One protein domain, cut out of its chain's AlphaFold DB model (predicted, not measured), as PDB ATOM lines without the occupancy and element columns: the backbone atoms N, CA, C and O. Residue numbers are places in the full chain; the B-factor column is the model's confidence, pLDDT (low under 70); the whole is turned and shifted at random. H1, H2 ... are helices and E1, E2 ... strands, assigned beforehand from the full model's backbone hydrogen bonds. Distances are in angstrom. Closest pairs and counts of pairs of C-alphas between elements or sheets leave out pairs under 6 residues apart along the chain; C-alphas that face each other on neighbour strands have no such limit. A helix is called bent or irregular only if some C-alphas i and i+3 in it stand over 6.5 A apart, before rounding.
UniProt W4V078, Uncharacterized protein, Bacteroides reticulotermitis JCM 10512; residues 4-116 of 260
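This is residues 4 to 116 of the 260 residues of an uncharacterized protein of Bacteroides reticulotermitis JCM 10512 (UniProt W4V078). The model has two lobes set end to end: a three-stranded sheet, E2, E1 and E3, with the long helix H1 along one face and the other face bare, and, beyond one end of its strands, a head of four shorter helices, H2 to H5. In the head H2, H3 and H4 fold back and forth, and H5 leads back toward the sheet, its residues 103 to 107 touching H2. The printed part has 113 residues, with five named helices and three named strands in the order E1 H1 E2 H2 H3 H4 H5 E3; the sheet is mixed, in the order E2 E1 E3, and the class is mixed, helices and strands. The whole is only just compact, close to loose, with a radius of gyration of the C-alphas of 16.0 A, and elongated, spanning 49 by 26 by 23 A.

The inner strand E1 is residues 4 to 9, 16.6 A long, and C-alpha 4 is at (4.095, 37.004, 21.337). The edge strands are E2, residues 45 to 50, and E3, residues 110 to 115, with C-alpha 115 at (7.970, 36.913, 16.546). H1, residues 16 to 38, is 33.3 A long and begins with C-alpha 16 at (7.249, 41.606, 47.113). H2 is residues 54 to 62, H3 residues 69 to 76, H4 residues 82 to 90, and H5 residues 94 to 107, 19.4 A long. H5 is irregular, but only just: C-alphas 101 and 104 are 6.7 A apart.

E2 and E1 are parallel at 18 degrees, with N 48 and O 6 at 2.8 A, within hydrogen-bond range. E1 and E3 are antiparallel at 165 degrees, with N 7 and O 111 at 2.9 A. H1 is on the sheet at a height of 7.5 A, over E2 and E1, and runs along the strands, at 24 degrees to E1 on the local plane; the closest C-alphas of H1 and E1 are those of Ala 27 and Gly 8, 4.5 A apart. E1, H1 and E2 form a strand-helix-strand unit, two parallel neighbour strands with a helix between, its crossover right-handed. H1 and H4 are close but not clearly touching, their closest C-alphas, Tyr 16 and Asp 83, 6.5 A apart. H2 and H3 form a helical hairpin at a shallow tilt of 7 degrees, closest at the C-alphas of Trp 54 and Ile 76, 6.4 A. H3 and H4 form another, at 25 degrees, closest at the C-alphas of Ile 75 and Lys 85, 5.9 A. H5 touches H2 at a steep tilt of 62 degrees, opposite ways, closest at the C-alphas of Leu 107 and Gly 56, 6.7 A. H2 and H4 are apart. In H1, H2, H3 and H4 every O i to N i+4 pair is within hydrogen-bond range; in H5, 6 of 10 are.

The two C-alphas farthest apart, Thr 39 and His 68, are 48.9 A from each other. The printed part has no cut, and no link is long. The mean pLDDT of the printed part is 95.2, and no printed residue is under 70.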
ATOM      1  N   LEU A   4       4.127  35.716  20.664       95.19
ATOM      2  CA  LEU A   4       4.095  37.004  21.337       95.19
ATOM      3  C   LEU A   4       4.516  36.802  22.787       95.19
ATOM      4  O   LEU A   4       3.875  36.060  23.529       95.19
ATOM      5  N   TYR A   5       5.585  37.468  23.188       96.62
ATOM      6  CA  TYR A   5       6.063  37.470  24.563       96.62
ATOM      7  C   TYR A   5       5.571  38.741  25.229       96.62
ATOM      8  O   TYR A   5       5.670  39.809  24.632       96.62
ATOM      9  N   VAL A   6       5.015  38.620  26.430       97.19
ATOM     10  CA  VAL A   6       4.608  39.753  27.264       97.19
ATOM     11  C   VAL A   6       5.249  39.586  28.628       97.19
ATOM     12  O   VAL A   6       5.083  38.540  29.259       97.19
ATOM     13  N   GLU A   7       5.940  40.612  29.097       98.12
ATOM     14  CA  GLU A   7       6.550  40.627  30.420       98.12
ATOM     15  C   GLU A   7       6.142  41.886  31.177       98.12
ATOM     16  O   GLU A   7       6.306  43.007  30.700       98.12
ATOM     17  N   GLY A   8       5.534  41.703  32.346       97.19
ATOM     18  CA  GLY A   8       5.155  42.806  33.226       97.19
ATOM     19  C   GLY A   8       6.201  43.047  34.301       97.19
ATOM     20  O   GLY A   8       6.733  42.097  34.867       97.19
ATOM     21  N   PHE A   9       6.421  44.309  34.650       97.31
ATOM     22  CA  PHE A   9       7.383  44.722  35.669       97.31
ATOM     23  C   PHE A   9       6.691  45.573  36.734       97.31
ATOM     24  O   PHE A   9       5.720  46.293  36.452       97.31
ATOM     25  N   ALA A  10       7.166  45.491  37.975       97.06
ATOM     26  CA  ALA A  10       6.846  46.470  39.008       97.06
ATOM     27  C   ALA A  10       8.124  47.099  39.571       97.06
ATOM     28  O   ALA A  10       9.201  46.505  39.570       97.06
ATOM     29  N   SER A  11       7.981  48.325  40.063       95.62
ATOM     30  CA  SER A  11       9.011  48.988  40.853       95.62
ATOM     31  C   SER A  11       9.210  48.278  42.199       95.62
ATOM     32  O   SER A  11       8.228  47.774  42.747       95.62
ATOM     33  N   PRO A  12      10.425  48.299  42.774       93.38
ATOM     34  CA  PRO A  12      10.705  47.735  44.092       93.38
ATOM     35  C   PRO A  12      10.184  48.653  45.207       93.38
ATOM     36  O   PRO A  12      10.945  49.330  45.898       93.38
ATOM     37  N   GLU A  13       8.861  48.731  45.333       92.31
ATOM     38  CA  GLU A  13       8.166  49.471  46.385       92.31
ATOM     39  C   GLU A  13       6.951  48.682  46.892       92.31
ATOM     40  O   GLU A  13       6.197  48.106  46.117       92.31
ATOM     41  N   GLY A  14       6.713  48.678  48.196       90.38
ATOM     42  CA  GLY A  14       5.741  47.790  48.821       90.38
ATOM     43  C   GLY A  14       6.269  46.363  48.971       90.38
ATOM     44  O   GLY A  14       7.427  46.076  48.707       90.38
ATOM     45  N   SER A  15       5.408  45.466  49.454       90.56
ATOM     46  CA  SER A  15       5.785  44.065  49.661       90.56
ATOM     47  C   SER A  15       5.992  43.343  48.334       90.56
ATOM     48  O   SER A  15       5.130  43.459  47.455       90.56
ATOM     49  N   TYR A  16       6.995  42.470  48.268       92.12
ATOM     50  CA  TYR A  16       7.249  41.606  47.113       92.12
ATOM     51  C   TYR A  16       5.984  40.907  46.572       92.12
ATOM     52  O   TYR A  16       5.720  40.919  45.371       92.12
ATOM     53  N   ALA A  17       5.135  40.365  47.456       92.56
ATOM     54  CA  ALA A  17       3.896  39.675  47.073       92.56
ATOM     55  C   ALA A  17       2.875  40.583  46.353       92.56
ATOM     56  O   ALA A  17       2.145  40.138  45.466       92.56
ATOM     57  N   LEU A  18       2.808  41.866  46.724       93.94
ATOM     58  CA  LEU A  18       1.961  42.844  46.037       93.94
ATOM     59  C   LEU A  18       2.520  43.154  44.648       93.94
ATOM     60  O   LEU A  18       1.760  43.212  43.682       93.94
ATOM     61  N   ASN A  19       3.836  43.323  44.559       96.00
ATOM     62  CA  ASN A  19       4.537  43.628  43.320       96.00
ATOM     63  C   ASN A  19       4.431  42.487  42.306       96.00
ATOM     64  O   ASN A  19       4.090  42.737  41.151       96.00
ATOM     65  N   GLU A  20       4.574  41.240  42.763       96.25
ATOM     66  CA  GLU A  20       4.331  40.040  41.958       96.25
ATOM     67  C   GLU A  20       2.911  40.015  41.377       96.25
ATOM     68  O   GLU A  20       2.717  39.736  40.191       96.25
ATOM     69  N   ARG A  21       1.896  40.331  42.191       96.56
ATOM     70  CA  ARG A  21       0.513  40.388  41.708       96.56
ATOM     71  C   ARG A  21       0.336  41.488  40.661       96.56
ATOM     72  O   ARG A  21      -0.245  41.232  39.610       96.56
ATOM     73  N   LEU A  22       0.839  42.692  40.931       96.25
ATOM     74  CA  LEU A  22       0.675  43.845  40.044       96.25
ATOM     75  C   LEU A  22       1.354  43.641  38.685       96.25
ATOM     76  O   LEU A  22       0.750  43.944  37.657       96.25
ATOM     77  N   SER A  23       2.590  43.137  38.652       97.19
ATOM     78  CA  SER A  23       3.293  42.893  37.389       97.19
ATOM     79  C   SER A  23       2.601  41.811  36.556       97.19
ATOM     80  O   SER A  23       2.390  42.003  35.355       97.19
ATOM     81  N   ARG A  24       2.133  40.733  37.198       97.56
ATOM     82  CA  ARG A  24       1.338  39.673  36.558       97.56
ATOM     83  C   ARG A  24       0.015  40.185  35.988       97.56
ATOM     84  O   ARG A  24      -0.325  39.863  34.846       97.56
ATOM     85  N   GLU A  25      -0.733  40.981  36.751       97.12
ATOM     86  CA  GLU A  25      -2.009  41.558  36.309       97.12
ATOM     87  C   GLU A  25      -1.813  42.497  35.111       97.12
ATOM     88  O   GLU A  25      -2.568  42.408  34.143       97.12
ATOM     89  N   ARG A  26      -0.762  43.330  35.115       95.75
ATOM     90  CA  ARG A  26      -0.434  44.214  33.981       95.75
ATOM     91  C   ARG A  26      -0.108  43.431  32.708       95.75
ATOM     92  O   ARG A  26      -0.661  43.737  31.652       95.75
ATOM     93  N   ALA A  27       0.759  42.420  32.806       97.44
ATOM     94  CA  ALA A  27       1.116  41.572  31.668       97.44
ATOM     95  C   ALA A  27      -0.119  40.857  31.096       97.44
ATOM     96  O   ALA A  27      -0.335  40.825  29.884       97.44
ATOM     97  N   THR A  28      -0.980  40.351  31.983       97.25
ATOM     98  CA  THR A  28      -2.231  39.681  31.607       97.25
ATOM     99  C   THR A  28      -3.200  40.645  30.923       97.25
ATOM    100  O   THR A  28      -3.759  40.306  29.883       97.25
ATOM    101  N   ALA A  29      -3.357  41.865  31.442       97.06
ATOM    102  CA  ALA A  29      -4.227  42.874  30.846       97.06
ATOM    103  C   ALA A  29      -3.789  43.253  29.421       97.06
ATOM    104  O   ALA A  29      -4.631  43.338  28.527       97.06
ATOM    105  N   LEU A  30      -2.481  43.434  29.182       96.56
ATOM    106  CA  LEU A  30      -1.980  43.716  27.833       96.56
ATOM    107  C   LEU A  30      -2.205  42.529  26.889       96.56
ATOM    108  O   LEU A  30      -2.630  42.719  25.749       96.56
ATOM    109  N   LYS A  31      -1.948  41.305  27.363       96.56
ATOM    110  CA  LYS A  31      -2.192  40.080  26.599       96.56
ATOM    111  C   LYS A  31      -3.661  39.968  26.174       96.56
ATOM    112  O   LYS A  31      -3.912  39.779  24.986       96.56
ATOM    113  N   GLU A  32      -4.618  40.149  27.088       97.25
ATOM    114  CA  GLU A  32      -6.048  40.115  26.736       97.25
ATOM    115  C   GLU A  32      -6.425  41.249  25.770       97.25
ATOM    116  O   GLU A  32      -7.098  40.997  24.774       97.25
ATOM    117  N   TYR A  33      -5.905  42.467  25.968       96.12
ATOM    118  CA  TYR A  33      -6.140  43.577  25.038       96.12
ATOM    119  C   TYR A  33      -5.685  43.260  23.605       96.12
ATOM    120  O   TYR A  33      -6.435  43.468  22.650       96.12
ATOM    121  N   ILE A  34      -4.458  42.756  23.431       94.44
ATOM    122  CA  ILE A  34      -3.914  42.415  22.108       94.44
ATOM    123  C   ILE A  34      -4.707  41.259  21.491       94.44
ATOM    124  O   ILE A  34      -5.051  41.298  20.307       94.44
ATOM    125  N   LYS A  35      -5.013  40.235  22.290       95.12
ATOM    126  CA  LYS A  35      -5.777  39.064  21.866       95.12
ATOM    127  C   LYS A  35      -7.159  39.444  21.342       95.12
ATOM    128  O   LYS A  35      -7.512  39.012  20.250       95.12
ATOM    129  N   GLU A  36      -7.904  40.268  22.074       94.69
ATOM    130  CA  GLU A  36      -9.240  40.724  21.673       94.69
ATOM    131  C   GLU A  36      -9.186  41.653  20.459       94.69
ATOM    132  O   GLU A  36      -9.950  41.483  19.511       94.69
ATOM    133  N   LYS A  37      -8.254  42.611  20.450       94.50
ATOM    134  CA  LYS A  37      -8.158  43.615  19.382       94.50
ATOM    135  C   LYS A  37      -7.802  43.022  18.021       94.50
ATOM    136  O   LYS A  37      -8.261  43.530  16.999       94.50
ATOM    137  N   PHE A  38      -6.962  41.990  18.002       91.38
ATOM    138  CA  PHE A  38      -6.440  41.387  16.772       91.38
ATOM    139  C   PHE A  38      -6.929  39.950  16.545       91.38
ATOM    140  O   PHE A  38      -6.464  39.291  15.616       91.38
ATOM    141  N   THR A  39      -7.855  39.463  17.377       92.94
ATOM    142  CA  THR A  39      -8.424  38.107  17.308       92.94
ATOM    143  C   THR A  39      -7.334  37.028  17.243       92.94
ATOM    144  O   THR A  39      -7.385  36.091  16.442       92.94
ATOM    145  N   LEU A  40      -6.288  37.190  18.057       91.25
ATOM    146  CA  LEU A  40      -5.158  36.263  18.084       91.25
ATOM    147  C   LEU A  40      -5.490  35.029  18.921       91.25
ATOM    148  O   LEU A  40      -6.277  35.077  19.863       91.25
ATOM    149  N   ARG A  41      -4.863  33.903  18.578       93.06
ATOM    150  CA  ARG A  41      -5.039  32.657  19.327       93.06
ATOM    151  C   ARG A  41      -4.230  32.689  20.623       93.06
ATOM    152  O   ARG A  41      -3.118  33.214  20.640       93.06
ATOM    153  N   GLU A  42      -4.780  32.097  21.677       93.00
ATOM    154  CA  GLU A  42      -4.196  32.055  23.024       93.00
ATOM    155  C   GLU A  42      -2.778  31.460  23.026       93.00
ATOM    156  O   GLU A  42      -1.892  31.964  23.707       93.00
ATOM    157  N   GLU A  43      -2.536  30.437  22.204       93.94
ATOM    158  CA  GLU A  43      -1.283  29.670  22.181       93.94
ATOM    159  C   GLU A  43      -0.096  30.474  21.634       93.94
ATOM    160  O   GLU A  43       1.052  30.046  21.754       93.94
ATOM    161  N   LEU A  44      -0.357  31.632  21.018       93.12
ATOM    162  CA  LEU A  44       0.694  32.540  20.571       93.12
ATOM    163  C   LEU A  44       1.332  33.287  21.742       93.12
ATOM    164  O   LEU A  44       2.461  33.748  21.602       93.12
ATOM    165  N   PHE A  45       0.637  33.421  22.872       96.19
ATOM    166  CA  PHE A  45       1.080  34.258  23.976       96.19
ATOM    167  C   PHE A  45       1.918  33.476  24.983       96.19
ATOM    168  O   PHE A  45       1.496  32.458  25.529       96.19
ATOM    169  N   LYS A  46       3.088  34.018  25.303       96.69
ATOM    170  CA  LYS A  46       3.899  33.635  26.457       96.69
ATOM    171  C   LYS A  46       3.942  34.820  27.404       96.69
ATOM    172  O   LYS A  46       4.493  35.863  27.067       96.69
ATOM    173  N   VAL A  47       3.321  34.666  28.568       96.62
ATOM    174  CA  VAL A  47       3.202  35.739  29.560       96.62
ATOM    175  C   VAL A  47       4.092  35.433  30.753       96.62
ATOM    176  O   VAL A  47       4.055  34.331  31.299       96.62
ATOM    177  N   SER A  48       4.874  36.424  31.151       97.31
ATOM    178  CA  SER A  48       5.787  36.385  32.289       97.31
ATOM    179  C   SER A  48       5.692  37.688  33.078       97.31
ATOM    180  O   SER A  48       5.015  38.640  32.673       97.31
ATOM    181  N   SER A  49       6.302  37.713  34.256       96.81
ATOM    182  CA  SER A  49       6.316  38.902  35.095       96.81
ATOM    183  C   SER A  49       7.507  38.888  36.035       96.81
ATOM    184  O   SER A  49       7.754  37.878  36.695       96.81
ATOM    185  N   VAL A  50       8.152  40.039  36.174       96.75
ATOM    186  CA  VAL A  50       9.155  40.316  37.197       96.75
ATOM    187  C   VAL A  50       8.459  41.053  38.334       96.75
ATOM    188  O   VAL A  50       7.836  42.097  38.126       96.75
ATOM    189  N   ALA A  51       8.499  40.480  39.539       96.06
ATOM    190  CA  ALA A  51       7.882  41.092  40.712       96.06
ATOM    191  C   ALA A  51       8.500  42.467  40.969       96.06
ATOM    192  O   ALA A  51       7.785  43.454  40.960       96.06
ATOM    193  N   GLU A  52       9.822  42.549  41.092       96.19
ATOM    194  CA  GLU A  52      10.533  43.802  41.333       96.19
ATOM    195  C   GLU A  52      11.715  43.937  40.378       96.19
ATOM    196  O   GLU A  52      12.626  43.106  40.388       96.19
ATOM    197  N   ASP A  53      11.696  44.981  39.553       96.31
ATOM    198  CA  ASP A  53      12.701  45.220  38.518       96.31
ATOM    199  C   ASP A  53      13.971  45.871  39.088       96.31
ATOM    200  O   ASP A  53      14.247  47.061  38.901       96.31
ATOM    201  N   TRP A  54      14.732  45.082  39.847       96.50
ATOM    202  CA  TRP A  54      16.000  45.507  40.439       96.50
ATOM    203  C   TRP A  54      17.078  45.780  39.385       96.50
ATOM    204  O   TRP A  54      17.853  46.723  39.547       96.50
ATOM    205  N   GLU A  55      17.099  45.003  38.300       95.81
ATOM    206  CA  GLU A  55      18.035  45.187  37.184       95.81
ATOM    207  C   GLU A  55      17.747  46.494  36.435       95.81
ATOM    208  O   GLU A  55      18.647  47.316  36.240       95.81
ATOM    209  N   GLY A  56      16.481  46.754  36.092       95.88
ATOM    210  CA  GLY A  56      16.065  48.019  35.494       95.88
ATOM    211  C   GLY A  56      16.332  49.208  36.416       95.88
ATOM    212  O   GLY A  56      16.808  50.250  35.957       95.88
ATOM    213  N   LEU A  57      16.113  49.062  37.730       97.38
ATOM    214  CA  LEU A  57      16.453  50.114  38.690       97.38
ATOM    215  C   LEU A  57      17.957  50.413  38.694       97.38
ATOM    216  O   LEU A  57      18.338  51.584  38.736       97.38
ATOM    217  N   GLU A  58      18.815  49.393  38.639       97.56
ATOM    218  CA  GLU A  58      20.268  49.575  38.568       97.56
ATOM    219  C   GLU A  58      20.668  50.408  37.341       97.56
ATOM    220  O   GLU A  58      21.464  51.346  37.461       97.56
ATOM    221  N   VAL A  59      20.079  50.109  36.177       97.06
ATOM    222  CA  VAL A  59      20.302  50.856  34.930       97.06
ATOM    223  C   VAL A  59      19.880  52.320  35.084       97.06
ATOM    224  O   VAL A  59      20.676  53.217  34.792       97.06
ATOM    225  N   LEU A  60      18.671  52.579  35.594       96.88
ATOM    226  CA  LEU A  60      18.166  53.942  35.795       96.88
ATOM    227  C   LEU A  60      19.027  54.732  36.787       96.88
ATOM    228  O   LEU A  60      19.353  55.894  36.544       96.88
ATOM    229  N   VAL A  61      19.444  54.107  37.892       97.25
ATOM    230  CA  VAL A  61      20.285  54.755  38.904       97.25
ATOM    231  C   VAL A  61      21.656  55.108  38.327       97.25
ATOM    232  O   VAL A  61      22.116  56.232  38.538       97.25
ATOM    233  N   LYS A  62      22.293  54.205  37.563       96.38
ATOM    234  CA  LYS A  62      23.578  54.473  36.887       96.38
ATOM    235  C   LYS A  62      23.497  55.649  35.912       96.38
ATOM    236  O   LYS A  62      24.463  56.401  35.809       96.38
ATOM    237  N   ALA A  63      22.366  55.815  35.228       95.88
ATOM    238  CA  ALA A  63      22.136  56.896  34.270       95.88
ATOM    239  C   ALA A  63      21.714  58.234  34.914       95.88
ATOM    240  O   ALA A  63      21.588  59.234  34.210       95.88
ATOM    241  N   SER A  64      21.480  58.267  36.229       93.81
ATOM    242  CA  SER A  64      20.926  59.429  36.937       93.81
ATOM    243  C   SER A  64      21.968  60.238  37.724       93.81
ATOM    244  O   SER A  64      23.002  59.722  38.159       93.81
ATOM    245  N   ASP A  65      21.620  61.491  38.029       91.69
ATOM    246  CA  ASP A  65      22.369  62.384  38.931       91.69
ATOM    247  C   ASP A  65      21.925  62.251  40.406       91.69
ATOM    248  O   ASP A  65      21.910  63.211  41.182       91.69
ATOM    249  N   LEU A  66      21.512  61.046  40.812       93.00
ATOM    250  CA  LEU A  66      20.930  60.786  42.127       93.00
ATOM    251  C   LEU A  66      21.911  61.067  43.280       93.00
ATOM    252  O   LEU A  66      23.054  60.606  43.304       93.00
ATOM    253  N   THR A  67      21.438  61.754  44.322       91.44
ATOM    254  CA  THR A  67      22.213  61.933  45.560       91.44
ATOM    255  C   THR A  67      22.436  60.589  46.261       91.44
ATOM    256  O   THR A  67      21.487  59.837  46.469       91.44
ATOM    257  N   HIS A  68      23.674  60.303  46.679       92.69
ATOM    258  CA  HIS A  68      24.093  59.007  47.243       92.69
ATOM    259  C   HIS A  68      23.947  57.812  46.280       92.69
ATOM    260  O   HIS A  68      23.757  56.684  46.737       92.69
ATOM    261  N   ARG A  69      24.078  58.042  44.963       95.75
ATOM    262  CA  ARG A  69      24.002  57.008  43.914       95.75
ATOM    263  C   ARG A  69      24.783  55.734  44.247       95.75
ATOM    264  O   ARG A  69      24.215  54.651  44.174       95.75
ATOM    265  N   ASP A  70      26.037  55.849  44.674       96.56
ATOM    266  CA  ASP A  70      26.888  54.675  44.926       96.56
ATOM    267  C   ASP A  70      26.346  53.800  46.071       96.56
ATOM    268  O   ASP A  70      26.352  52.577  45.980       96.56
ATOM    269  N   LYS A  71      25.769  54.422  47.107       96.56
ATOM    270  CA  LYS A  71      25.123  53.709  48.220       96.56
ATOM    271  C   LYS A  71      23.810  53.047  47.803       96.56
ATOM    272  O   LYS A  71      23.445  52.001  48.330       96.56
ATOM    273  N   VAL A  72      23.082  53.657  46.870       97.38
ATOM    274  CA  VAL A  72      21.880  53.053  46.279       97.38
ATOM    275  C   VAL A  72      22.262  51.820  45.460       97.38
ATOM    276  O   VAL A  72      21.645  50.772  45.631       97.38
ATOM    277  N   LEU A  73      23.313  51.911  44.639       97.69
ATOM    278  CA  LEU A  73      23.823  50.784  43.852       97.69
ATOM    279  C   LEU A  73      24.321  49.636  44.737       97.69
ATOM    280  O   LEU A  73      24.017  48.479  44.451       97.69
ATOM    281  N   GLU A  74      25.011  49.938  45.839       97.62
ATOM    282  CA  GLU A  74      25.421  48.939  46.837       97.62
ATOM    283  C   GLU A  74      24.215  48.168  47.400       97.62
ATOM    284  O   GLU A  74      24.251  46.945  47.523       97.62
ATOM    285  N   ILE A  75      23.111  48.861  47.702       97.31
ATOM    286  CA  ILE A  75      21.891  48.218  48.206       97.31
ATOM    287  C   ILE A  75      21.245  47.346  47.122       97.31
ATOM    288  O   ILE A  75      20.912  46.189  47.396       97.31
ATOM    289  N   ILE A  76      21.083  47.875  45.904       96.19
ATOM    290  CA  ILE A  76      20.429  47.181  44.780       96.19
ATOM    291  C   ILE A  76      21.161  45.880  44.433       96.19
ATOM    292  O   ILE A  76      20.518  44.843  44.266       96.19
ATOM    293  N   THR A  77      22.492  45.916  44.398       95.12
ATOM    294  CA  THR A  77      23.346  44.780  44.003       95.12
ATOM    295  C   THR A  77      23.686  43.828  45.153       95.12
ATOM    296  O   THR A  77      24.370  42.832  44.945       95.12
ATOM    297  N   SER A  78      23.208  44.097  46.372       95.81
ATOM    298  CA  SER A  78      23.461  43.225  47.525       95.81
ATOM    299  C   SER A  78      22.710  41.886  47.448       95.81
ATOM    300  O   SER A  78      21.677  41.769  46.794       95.81
ATOM    301  N   GLU A  79      23.162  40.889  48.209       94.00
ATOM    302  CA  GLU A  79      22.523  39.560  48.325       94.00
ATOM    303  C   GLU A  79      21.350  39.525  49.334       94.00
ATOM    304  O   GLU A  79      20.955  38.474  49.837       94.00
ATOM    305  N   GLN A  80      20.809  40.689  49.708       93.62
ATOM    306  CA  GLN A  80      19.688  40.786  50.649       93.62
ATOM    307  C   GLN A  80      18.358  40.391  49.993       93.62
ATOM    308  O   GLN A  80      18.205  40.449  48.772       93.62
ATOM    309  N   THR A  81      17.358  40.051  50.811       93.50
ATOM    310  CA  THR A  81      15.997  39.835  50.302       93.50
ATOM    311  C   THR A  81      15.430  41.128  49.698       93.50
ATOM    312  O   THR A  81      15.801  42.217  50.149       93.50
ATOM    313  N   PRO A  82      14.508  41.045  48.721       92.56
ATOM    314  CA  PRO A  82      13.932  42.231  48.081       92.56
ATOM    315  C   PRO A  82      13.322  43.229  49.084       92.56
ATOM    316  O   PRO A  82      13.700  44.400  49.105       92.56
ATOM    317  N   ASP A  83      12.518  42.741  50.036       91.69
ATOM    318  CA  ASP A  83      11.945  43.578  51.103       91.69
ATOM    319  C   ASP A  83      13.033  44.237  51.987       91.69
ATOM    320  O   ASP A  83      12.880  45.370  52.453       91.69
ATOM    321  N   ALA A  84      14.164  43.559  52.232       94.38
ATOM    322  CA  ALA A  84      15.277  44.125  52.999       94.38
ATOM    323  C   ALA A  84      16.020  45.222  52.222       94.38
ATOM    324  O   ALA A  84      16.363  46.254  52.812       94.38
ATOM    325  N   LYS A  85      16.204  45.048  50.905       95.81
ATOM    326  CA  LYS A  85      16.732  46.093  50.014       95.81
ATOM    327  C   LYS A  85      15.817  47.313  50.016       95.81
ATOM    328  O   LYS A  85      16.293  48.428  50.229       95.81
ATOM    329  N   GLU A  86      14.507  47.113  49.878       94.50
ATOM    330  CA  GLU A  86      13.517  48.194  49.922       94.50
ATOM    331  C   GLU A  86      13.581  48.962  51.257       94.50
ATOM    332  O   GLU A  86      13.670  50.194  51.282       94.50
ATOM    333  N   MET A  87      13.628  48.249  52.388       95.12
ATOM    334  CA  MET A  87      13.800  48.858  53.713       95.12
ATOM    335  C   MET A  87      15.119  49.633  53.843       95.12
ATOM    336  O   MET A  87      15.155  50.695  54.472       95.12
ATOM    337  N   ALA A  88      16.211  49.131  53.262       96.50
ATOM    338  CA  ALA A  88      17.490  49.830  53.247       96.50
ATOM    339  C   ALA A  88      17.435  51.113  52.407       96.50
ATOM    340  O   ALA A  88      17.926  52.145  52.874       96.50
ATOM    341  N   LEU A  89      16.778  51.084  51.244       96.50
ATOM    342  CA  LEU A  89      16.551  52.271  50.420       96.50
ATOM    343  C   LEU A  89      15.707  53.313  51.164       96.50
ATOM    344  O   LEU A  89      16.103  54.476  51.215       96.50
ATOM    345  N   LYS A  90      14.614  52.912  51.833       95.88
ATOM    346  CA  LYS A  90      13.750  53.814  52.630       95.88
ATOM    347  C   LYS A  90      14.525  54.621  53.675       95.88
ATOM    348  O   LYS A  90      14.233  55.800  53.892       95.88
ATOM    349  N   ARG A  91      15.554  54.026  54.292       96.50
ATOM    350  CA  ARG A  91      16.417  54.700  55.285       96.50
ATOM    351  C   ARG A  91      17.271  55.834  54.702       96.50
ATOM    352  O   ARG A  91      17.806  56.624  55.474       96.50
ATOM    353  N   LEU A  92      17.381  55.957  53.377       95.81
ATOM    354  CA  LEU A  92      18.109  57.046  52.712       95.81
ATOM    355  C   LEU A  92      17.304  58.357  52.605       95.81
ATOM    356  O   LEU A  92      17.815  59.357  52.101       95.81
ATOM    357  N   GLY A  93      16.053  58.392  53.077       95.06
ATOM    358  CA  GLY A  93      15.292  59.630  53.259       95.06
ATOM    359  C   GLY A  93      15.027  60.390  51.955       95.06
ATOM    360  O   GLY A  93      14.179  59.989  51.163       95.06
ATOM    361  N   VAL A  94      15.718  61.519  51.740       95.06
ATOM    362  CA  VAL A  94      15.538  62.360  50.537       95.06
ATOM    363  C   VAL A  94      15.819  61.564  49.263       95.06
ATOM    364  O   VAL A  94      15.005  61.618  48.349       95.06
ATOM    365  N   THR A  95      16.892  60.769  49.239       95.69
ATOM    366  CA  THR A  95      17.242  59.930  48.084       95.69
ATOM    367  C   THR A  95      16.123  58.946  47.744       95.69
ATOM    368  O   THR A  95      15.766  58.813  46.579       95.69
ATOM    369  N   TYR A  96      15.504  58.310  48.748       96.94
ATOM    370  CA  TYR A  96      14.365  57.416  48.517       96.94
ATOM    371  C   TYR A  96      13.164  58.149  47.920       96.94
ATOM    372  O   TYR A  96      12.507  57.632  47.025       96.94
ATOM    373  N   ARG A  97      12.884  59.376  48.378       96.44
ATOM    374  CA  ARG A  97      11.803  60.191  47.804       96.44
ATOM    375  C   ARG A  97      12.060  60.542  46.339       96.44
ATOM    376  O   ARG A  97      11.105  60.575  45.573       96.44
ATOM    377  N   THR A  98      13.315  60.769  45.954       96.25
ATOM    378  CA  THR A  98      13.701  60.963  44.549       96.25
ATOM    379  C   THR A  98      13.504  59.680  43.741       96.25
ATOM    380  O   THR A  98      12.864  59.733  42.700       96.25
ATOM    381  N   LEU A  99      13.945  58.518  44.243       96.62
ATOM    382  CA  LEU A  99      13.690  57.221  43.594       96.62
ATOM    383  C   LEU A  99      12.192  56.994  43.353       96.62
ATOM    384  O   LEU A  99      11.781  56.710  42.231       96.62
ATOM    385  N   LEU A 100      11.385  57.192  44.395       96.44
ATOM    386  CA  LEU A 100       9.936  57.010  44.379       96.44
ATOM    387  C   LEU A 100       9.230  57.910  43.356       96.44
ATOM    388  O   LEU A 100       8.265  57.496  42.717       96.44
ATOM    389  N   LYS A 101       9.687  59.160  43.244       96.62
ATOM    390  CA  LYS A 101       9.059  60.177  42.402       96.62
ATOM    391  C   LYS A 101       9.522  60.097  40.949       96.62
ATOM    392  O   LYS A 101       8.690  60.234  40.059       96.62
ATOM    393  N   ASP A 102      10.818  59.890  40.731       95.75
ATOM    394  CA  ASP A 102      11.453  60.160  39.441       95.75
ATOM    395  C   ASP A 102      11.919  58.880  38.717       95.75
ATOM    396  O   ASP A 102      12.013  58.900  37.496       95.75
ATOM    397  N   LEU A 103      12.200  57.768  39.421       96.19
ATOM    398  CA  LEU A 103      12.733  56.534  38.799       96.19
ATOM    399  C   LEU A 103      11.756  55.351  38.858       96.19
ATOM    400  O   LEU A 103      11.584  54.642  37.874       96.19
ATOM    401  N   PHE A 104      11.094  55.118  39.993       96.62
ATOM    402  CA  PHE A 104      10.152  54.003  40.149       96.62
ATOM    403  C   PHE A 104       8.996  54.016  39.137       96.62
ATOM    404  O   PHE A 104       8.633  52.932  38.678       96.62
ATOM    405  N   PRO A 105       8.432  55.169  38.722       96.50
ATOM    406  CA  PRO A 105       7.414  55.184  37.673       96.50
ATOM    407  C   PRO A 105       7.861  54.528  36.359       96.50
ATOM    408  O   PRO A 105       7.066  53.800  35.771       96.50
ATOM    409  N   GLU A 106       9.124  54.697  35.955       95.81
ATOM    410  CA  GLU A 106       9.686  54.120  34.718       95.81
ATOM    411  C   GLU A 106       9.801  52.585  34.778       95.81
ATOM    412  O   GLU A 106       9.807  51.894  33.757       95.81
ATOM    413  N   LEU A 107       9.845  52.015  35.986       96.06
ATOM    414  CA  LEU A 107       9.893  50.566  36.193       96.06
ATOM    415  C   LEU A 107       8.514  49.904  36.114       96.06
ATOM    416  O   LEU A 107       8.411  48.691  35.941       96.06
ATOM    417  N   ARG A 108       7.427  50.679  36.223       94.81
ATOM    418  CA  ARG A 108       6.053  50.160  36.149       94.81
ATOM    419  C   ARG A 108       5.614  50.042  34.689       94.81
ATOM    420  O   ARG A 108       4.769  50.804  34.223       94.81
ATOM    421  N   ARG A 109       6.178  49.071  33.975       94.44
ATOM    422  CA  ARG A 109       5.957  48.877  32.535       94.44
ATOM    423  C   ARG A 109       5.551  47.450  32.179       94.44
ATOM    424  O   ARG A 109       5.614  46.536  33.000       94.44
ATOM    425  N   VAL A 110       5.107  47.288  30.939       96.25
ATOM    426  CA  VAL A 110       4.932  45.989  30.290       96.25
ATOM    427  C   VAL A 110       5.704  46.041  28.985       96.25
ATOM    428  O   VAL A 110       5.501  46.958  28.189       96.25
ATOM    429  N   GLU A 111       6.575  45.070  28.774       95.25
ATOM    430  CA  GLU A 111       7.310  44.894  27.530       95.25
ATOM    431  C   GLU A 111       6.668  43.777  26.712       95.25
ATOM    432  O   GLU A 111       6.077  42.840  27.260       95.25
ATOM    433  N   TYR A 112       6.747  43.885  25.386       93.38
ATOM    434  CA  TYR A 112       6.295  42.822  24.504       93.38
ATOM    435  C   TYR A 112       7.204  42.657  23.289       93.38
ATOM    436  O   TYR A 112       7.722  43.627  22.739       93.38
ATOM    437  N   GLN A 113       7.343  41.412  22.842       93.62
ATOM    438  CA  GLN A 113       8.077  41.037  21.637       93.62
ATOM    439  C   GLN A 113       7.169  40.209  20.730       93.62
ATOM    440  O   GLN A 113       6.492  39.292  21.193       93.62
ATOM    441  N   ILE A 114       7.157  40.526  19.435       91.19
ATOM    442  CA  ILE A 114       6.382  39.801  18.425       91.19
ATOM    443  C   ILE A 114       7.344  39.074  17.496       91.19
ATOM    444  O   ILE A 114       8.069  39.704  16.730       91.19
ATOM    445  N   ASP A 115       7.262  37.750  17.500       86.56
ATOM    446  CA  ASP A 115       7.970  36.913  16.546       86.56
ATOM    447  C   ASP A 115       7.029  36.583  15.387       86.56
ATOM    448  O   ASP A 115       5.911  36.088  15.576       86.56
ATOM    449  N   TYR A 116       7.468  36.820  14.155       81.75
ATOM    450  CA  TYR A 116       6.719  36.452  12.961       81.75
ATOM    451  C   TYR A 116       7.658  36.014  11.844       81.75
ATOM    452  O   TYR A 116       8.748  36.548  11.676       81.75
TER     453      TYR A 116